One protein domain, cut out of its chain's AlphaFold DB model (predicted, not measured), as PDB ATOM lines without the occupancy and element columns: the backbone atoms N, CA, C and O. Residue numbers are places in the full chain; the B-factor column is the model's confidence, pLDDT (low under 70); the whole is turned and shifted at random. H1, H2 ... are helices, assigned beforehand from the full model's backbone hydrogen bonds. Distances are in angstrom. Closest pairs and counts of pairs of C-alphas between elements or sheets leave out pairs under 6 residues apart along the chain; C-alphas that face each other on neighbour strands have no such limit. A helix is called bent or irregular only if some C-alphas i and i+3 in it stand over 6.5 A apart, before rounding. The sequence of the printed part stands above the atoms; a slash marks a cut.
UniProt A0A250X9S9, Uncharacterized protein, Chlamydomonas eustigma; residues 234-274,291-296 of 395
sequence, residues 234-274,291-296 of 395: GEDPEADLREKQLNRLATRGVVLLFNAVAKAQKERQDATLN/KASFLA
ATOM      1  N   GLY A 234      18.208 -52.945  16.716       76.88
ATOM      2  CA  GLY A 234      19.455 -52.174  16.715       76.88
ATOM      3  C   GLY A 234      20.667 -52.825  16.039       76.88
ATOM      4  O   GLY A 234      21.697 -52.163  15.958       76.88
ATOM      5  N   GLU A 235      20.570 -54.064  15.542       81.69
ATOM      6  CA  GLU A 235      21.635 -54.692  14.734       81.69
ATOM      7  C   GLU A 235      21.757 -53.999  13.366       81.69
ATOM      8  O   GLU A 235      22.856 -53.626  12.964       81.69
ATOM      9  N   ASP A 236      20.614 -53.698  12.735       84.44
ATOM     10  CA  ASP A 236      20.527 -52.926  11.495       84.44
ATOM     11  C   ASP A 236      19.633 -51.683  11.689       84.44
ATOM     12  O   ASP A 236      18.399 -51.787  11.671       84.44
ATOM     13  N   PRO A 237      20.203 -50.470  11.838       85.81
ATOM     14  CA  PRO A 237      19.414 -49.265  12.103       85.81
ATOM     15  C   PRO A 237      18.451 -48.912  10.956       85.81
ATOM     16  O   PRO A 237      17.390 -48.335  11.198       85.81
ATOM     17  N   GLU A 238      18.776 -49.267   9.711       87.44
ATOM     18  CA  GLU A 238      17.897 -49.043   8.556       87.44
ATOM     19  C   GLU A 238      16.677 -49.976   8.554       87.44
ATOM     20  O   GLU A 238      15.557 -49.534   8.268       87.44
ATOM     21  N   ALA A 239      16.866 -51.248   8.921       84.88
ATOM     22  CA  ALA A 239      15.785 -52.224   9.030       84.88
ATOM     23  C   ALA A 239      14.814 -51.840  10.159       84.88
ATOM     24  O   ALA A 239      13.600 -51.814   9.949       84.88
ATOM     25  N   ASP A 240      15.350 -51.406  11.300       87.38
ATOM     26  CA  ASP A 240      14.579 -50.882  12.429       87.38
ATOM     27  C   ASP A 240      13.726 -49.659  12.046       87.38
ATOM     28  O   ASP A 240      12.585 -49.505  12.498       87.38
ATOM     29  N   LEU A 241      14.264 -48.740  11.235       89.88
ATOM     30  CA  LEU A 241      13.516 -47.572  10.759       89.88
ATOM     31  C   LEU A 241      12.376 -47.983   9.828       89.88
ATOM     32  O   LEU A 241      11.274 -47.440   9.947       89.88
ATOM     33  N   ARG A 242      12.614 -48.956   8.947       87.44
ATOM     34  CA  ARG A 242      11.593 -49.509   8.053       87.44
ATOM     35  C   ARG A 242      10.484 -50.205   8.834       87.44
ATOM     36  O   ARG A 242       9.311 -49.945   8.583       87.44
ATOM     37  N   GLU A 243      10.830 -51.022   9.821       87.31
ATOM     38  CA  GLU A 243       9.851 -51.672  10.691       87.31
ATOM     39  C   GLU A 243       9.025 -50.635  11.469       87.31
ATOM     40  O   GLU A 243       7.795 -50.677  11.475       87.31
ATOM     41  N   LYS A 244       9.676 -49.614  12.045       92.69
ATOM     42  CA  LYS A 244       8.979 -48.495  12.705       92.69
ATOM     43  C   LYS A 244       8.044 -47.748  11.754       92.69
ATOM     44  O   LYS A 244       6.965 -47.330  12.176       92.69
ATOM     45  N   GLN A 245       8.433 -47.549  10.495       91.44
ATOM     46  CA  GLN A 245       7.578 -46.922   9.483       91.44
ATOM     47  C   GLN A 245       6.352 -47.784   9.169       91.44
ATOM     48  O   GLN A 245       5.240 -47.255   9.169       91.44
ATOM     49  N   LEU A 246       6.534 -49.094   8.978       90.50
ATOM     50  CA  LEU A 246       5.437 -50.041   8.761       90.50
ATOM     51  C   LEU A 246       4.472 -50.062   9.948       90.50
ATOM     52  O   LEU A 246       3.264 -49.938   9.759       90.50
ATOM     53  N   ASN A 247       5.001 -50.095  11.171       92.88
ATOM     54  CA  ASN A 247       4.195 -50.045  12.387       92.88
ATOM     55  C   ASN A 247       3.393 -48.736  12.483       92.88
ATOM     56  O   ASN A 247       2.196 -48.759  12.758       92.88
ATOM     57  N   ARG A 248       4.006 -47.581  12.188       94.12
ATOM     58  CA  ARG A 248       3.297 -46.283  12.165       94.12
ATOM     59  C   ARG A 248       2.185 -46.248  11.124       94.12
ATOM     60  O   ARG A 248       1.112 -45.709  11.392       94.12
ATOM     61  N   LEU A 249       2.448 -46.790   9.942       88.31
ATOM     62  CA  LEU A 249       1.500 -46.848   8.836       88.31
ATOM     63  C   LEU A 249       0.318 -47.772   9.172       88.31
ATOM     64  O   LEU A 249      -0.829 -47.365   8.980       88.31
ATOM     65  N   ALA A 250       0.575 -48.937   9.773       90.50
ATOM     66  CA  ALA A 250      -0.457 -49.849  10.260       90.50
ATOM     67  C   ALA A 250      -1.329 -49.192  11.341       90.50
ATOM     68  O   ALA A 250      -2.552 -49.134  11.198       90.50
ATOM     69  N   THR A 251      -0.714 -48.596  12.370       94.62
ATOM     70  CA  THR A 251      -1.441 -47.885  13.434       94.62
ATOM     71  C   THR A 251      -2.273 -46.734  12.871       94.62
ATOM     72  O   THR A 251      -3.437 -46.574  13.238       94.62
ATOM     73  N   ARG A 252      -1.728 -45.955  11.925       89.50
ATOM     74  CA  ARG A 252      -2.473 -44.880  11.253       89.50
ATOM     75  C   ARG A 252      -3.690 -45.425  10.501       89.50
ATOM     76  O   ARG A 252      -4.756 -44.819  10.585       89.50
ATOM     77  N   GLY A 253      -3.552 -46.554   9.805       89.00
ATOM     78  CA  GLY A 253      -4.664 -47.234   9.134       89.00
ATOM     79  C   GLY A 253      -5.770 -47.658  10.104       89.00
ATOM     80  O   GLY A 253      -6.939 -47.346   9.875       89.00
ATOM     81  N   VAL A 254      -5.404 -48.285  11.226       93.25
ATOM     82  CA  VAL A 254      -6.356 -48.710  12.268       93.25
ATOM     83  C   VAL A 254      -7.107 -47.516  12.860       93.25
ATOM     84  O   VAL A 254      -8.332 -47.545  12.962       93.25
ATOM     85  N   VAL A 255      -6.402 -46.430  13.189       93.75
ATOM     86  CA  VAL A 255      -7.021 -45.212  13.740       93.75
ATOM     87  C   VAL A 255      -7.986 -44.569  12.740       93.75
ATOM     88  O   VAL A 255      -9.067 -44.119  13.124       93.75
ATOM     89  N   LEU A 256      -7.640 -44.540  11.449       88.12
ATOM     90  CA  LEU A 256      -8.532 -44.030  10.403       88.12
ATOM     91  C   LEU A 256      -9.825 -44.849  10.314       88.12
ATOM     92  O   LEU A 256     -10.907 -44.266  10.256       88.12
ATOM     93  N   LEU A 257      -9.719 -46.180  10.356       90.00
ATOM     94  CA  LEU A 257     -10.876 -47.073  10.360       90.00
ATOM     95  C   LEU A 257     -11.736 -46.875  11.610       90.00
ATOM     96  O   LEU A 257     -12.951 -46.746  11.488       90.00
ATOM     97  N   PHE A 258     -11.126 -46.778  12.792       93.81
ATOM     98  CA  PHE A 258     -11.851 -46.565  14.045       93.81
ATOM     99  C   PHE A 258     -12.637 -45.249  14.035       93.81
ATOM    100  O   PHE A 258     -13.837 -45.232  14.307       93.81
ATOM    101  N   ASN A 259     -11.993 -44.154  13.624       90.31
ATOM    102  CA  ASN A 259     -12.638 -42.846  13.517       90.31
ATOM    103  C   ASN A 259     -13.772 -42.842  12.490       90.31
ATOM    104  O   ASN A 259     -14.801 -42.195  12.693       90.31
ATOM    105  N   ALA A 260     -13.599 -43.560  11.383       85.94
ATOM    106  CA  ALA A 260     -14.635 -43.698  10.382       85.94
ATOM    107  C   ALA A 260     -15.830 -44.492  10.933       85.94
ATOM    108  O   ALA A 260     -16.965 -44.024  10.845       85.94
ATOM    109  N   VAL A 261     -15.588 -45.639  11.570       89.00
ATOM    110  CA  VAL A 261     -16.642 -46.451  12.196       89.00
ATOM    111  C   VAL A 261     -17.396 -45.643  13.251       89.00
ATOM    112  O   VAL A 261     -18.626 -45.644  13.239       89.00
ATOM    113  N   ALA A 262     -16.691 -44.892  14.100       92.19
ATOM    114  CA  ALA A 262     -17.306 -44.019  15.095       92.19
ATOM    115  C   ALA A 262     -18.216 -42.957  14.448       92.19
ATOM    116  O   ALA A 262     -19.349 -42.761  14.890       92.19
ATOM    117  N   LYS A 263     -17.772 -42.315  13.355       87.94
ATOM    118  CA  LYS A 263     -18.605 -41.371  12.589       87.94
ATOM    119  C   LYS A 263     -19.842 -42.040  11.997       87.94
ATOM    120  O   LYS A 263     -20.938 -41.524  12.176       87.94
ATOM    121  N   ALA A 264     -19.694 -43.200  11.365       85.25
ATOM    122  CA  ALA A 264     -20.814 -43.922  10.762       85.25
ATOM    123  C   ALA A 264     -21.839 -44.395  11.802       85.25
ATOM    124  O   ALA A 264     -23.046 -44.364  11.562       85.25
ATOM    125  N   GLN A 265     -21.369 -44.829  12.973       88.19
ATOM    126  CA  GLN A 265     -22.233 -45.191  14.092       88.19
ATOM    127  C   GLN A 265     -22.986 -43.973  14.627       88.19
ATOM    128  O   GLN A 265     -24.196 -44.068  14.825       88.19
ATOM    129  N   LYS A 266     -22.307 -42.831  14.789       88.12
ATOM    130  CA  LYS A 266     -22.939 -41.574  15.202       88.12
ATOM    131  C   LYS A 266     -23.975 -41.099  14.185       88.12
ATOM    132  O   LYS A 266     -25.111 -40.857  14.560       88.12
ATOM    133  N   GLU A 267     -23.644 -41.080  12.895       85.81
ATOM    134  CA  GLU A 267     -24.586 -40.727  11.824       85.81
ATOM    135  C   GLU A 267     -25.792 -41.674  11.785       85.81
ATOM    136  O   GLU A 267     -26.922 -41.242  11.566       85.81
ATOM    137  N   ARG A 268     -25.585 -42.972  12.043       83.69
ATOM    138  CA  ARG A 268     -26.679 -43.940  12.168       83.69
ATOM    139  C   ARG A 268     -27.558 -43.639  13.382       83.69
ATOM    140  O   ARG A 268     -28.777 -43.710  13.251       83.69
ATOM    141  N   GLN A 269     -26.973 -43.326  14.537       84.44
ATOM    142  CA  GLN A 269     -27.716 -42.943  15.740       84.44
ATOM    143  C   GLN A 269     -28.498 -41.645  15.507       84.44
ATOM    144  O   GLN A 269     -29.714 -41.639  15.692       84.44
ATOM    145  N   ASP A 270     -27.856 -40.605  14.980       83.31
ATOM    146  CA  ASP A 270     -28.481 -39.326  14.634       83.31
ATOM    147  C   ASP A 270     -29.622 -39.523  13.624       83.31
ATOM    148  O   ASP A 270     -30.718 -39.001  13.809       83.31
ATOM    149  N   ALA A 271     -29.429 -40.353  12.593       80.75
ATOM    150  CA  ALA A 271     -30.482 -40.686  11.636       80.75
ATOM    151  C   ALA A 271     -31.641 -41.469  12.276       80.75
ATOM    152  O   ALA A 271     -32.786 -41.287  11.863       80.75
ATOM    153  N   THR A 272     -31.383 -42.332  13.264       77.50
ATOM    154  CA  THR A 272     -32.444 -43.053  13.991       77.50
ATOM    155  C   THR A 272     -33.211 -42.149  14.954       77.50
ATOM    156  O   THR A 272     -34.429 -42.282  15.055       77.50
ATOM    157  N   LEU A 273     -32.531 -41.206  15.611       78.00
ATOM    158  CA  LEU A 273     -33.153 -40.216  16.489       78.00
ATOM    159  C   LEU A 273     -33.983 -39.215  15.676       78.00
ATOM    160  O   LEU A 273     -35.137 -38.960  16.015       78.00
ATOM    161  N   ASN A 274     -33.452 -38.738  14.548       71.81
ATOM    162  CA  ASN A 274     -34.121 -37.763  13.686       71.81
ATOM    163  C   ASN A 274     -35.276 -38.368  12.857       71.81
ATOM    164  O   ASN A 274     -36.271 -37.687  12.626       71.81
ATOM    165  N   LYS A 291     -23.741 -48.388   4.308       78.25
ATOM    166  CA  LYS A 291     -22.490 -49.175   4.214       78.25
ATOM    167  C   LYS A 291     -21.695 -48.839   2.949       78.25
ATOM    168  O   LYS A 291     -20.485 -48.663   3.014       78.25
ATOM    169  N   ALA A 292     -22.376 -48.733   1.808       78.56
ATOM    170  CA  ALA A 292     -21.741 -48.364   0.547       78.56
ATOM    171  C   ALA A 292     -21.300 -46.890   0.541       78.56
ATOM    172  O   ALA A 292     -20.194 -46.597   0.094       78.56
ATOM    173  N   SER A 293     -22.108 -45.970   1.092       72.38
ATOM    174  CA  SER A 293     -21.699 -44.565   1.233       72.38
ATOM    175  C   SER A 293     -20.566 -44.398   2.238       72.38
ATOM    176  O   SER A 293     -19.672 -43.597   2.001       72.38
ATOM    177  N   PHE A 294     -20.553 -45.190   3.311       78.25
ATOM    178  CA  PHE A 294     -19.463 -45.223   4.273       78.25
ATOM    179  C   PHE A 294     -18.153 -45.655   3.618       78.25
ATOM    180  O   PHE A 294     -17.142 -44.981   3.782       78.25
ATOM    181  N   LEU A 295     -18.170 -46.731   2.825       80.38
ATOM    182  CA  LEU A 295     -16.992 -47.158   2.071       80.38
ATOM    183  C   LEU A 295     -16.569 -46.100   1.047       80.38
ATOM    184  O   LEU A 295     -15.386 -45.787   0.969       80.38
ATOM    185  N   ALA A 296     -17.509 -45.479   0.332       79.38
ATOM    186  CA  ALA A 296     -17.206 -44.389  -0.594       79.38
ATOM    187  C   ALA A 296     -16.612 -43.156   0.120       79.38
ATOM    188  O   ALA A 296     -15.698 -42.519  -0.397       79.38
TER     189      ALA A 296
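What this domain is: This is residues 234 to 274 and 291 to 296 of the 395 residues of an uncharacterized protein of Chlamydomonas eustigma (UniProt A0A250X9S9). One long, single helix, H1, makes nearly the full length of this rod, and a short piece of helix, H2, sits beside it, nearer to the end of H1 at residue 274 than to its beginning. Much of H1 stands free, so the picture is a bare rod with one small block at its side. The printed part has 47 residues with two named helices, H1 and then H2 along the chain, and no named strand; the class is all helix. The whole is extended, with a radius of gyration of the C-alphas of 17.5 A and spans of 58 by 17 by 7 A.

How they stand to each other: After residues 234 to 236 comes H1, residues 237 to 274, and beyond the cut H2, residues 291 to 296. Residues 234 to 259, of which 237 to 259 belong to H1, stand free. H1 and H2 are close but not clearly touching, with 2 pairs of C-alphas within 8 A. Their closest C-alphas, those of Ala 264 and Phe 294, are 6.8 A apart. Their lines stand at a steep tilt of 50 degrees, and they run opposite ways. Residues 265 to 274 of H1 stand free again. In H1 and H2 every O i to N i+4 pair is within hydrogen-bond range.

Where its parts are: H1 begins at C-alpha 237, at (19.414, -49.265, 12.103), and ends at C-alpha 274, at (-34.121, -37.763, 13.686), 54.8 A from first to last C-alpha. It is not bent. H2 measures 8.6 A from C-alpha 291 to C-alpha 296, which lies at (-17.206, -44.389, -0.594).

The domain as a whole: The two C-alphas farthest apart, those of Glu 235 and Asn 274, are 58.3 A apart. Residues 275 to 290 are not printed, and C-alphas 274 and 291 are 18.8 A apart across this cut, which the link from H1 to H2 spans. The mean pLDDT of the printed part is 86.1, and no printed residue is under 70.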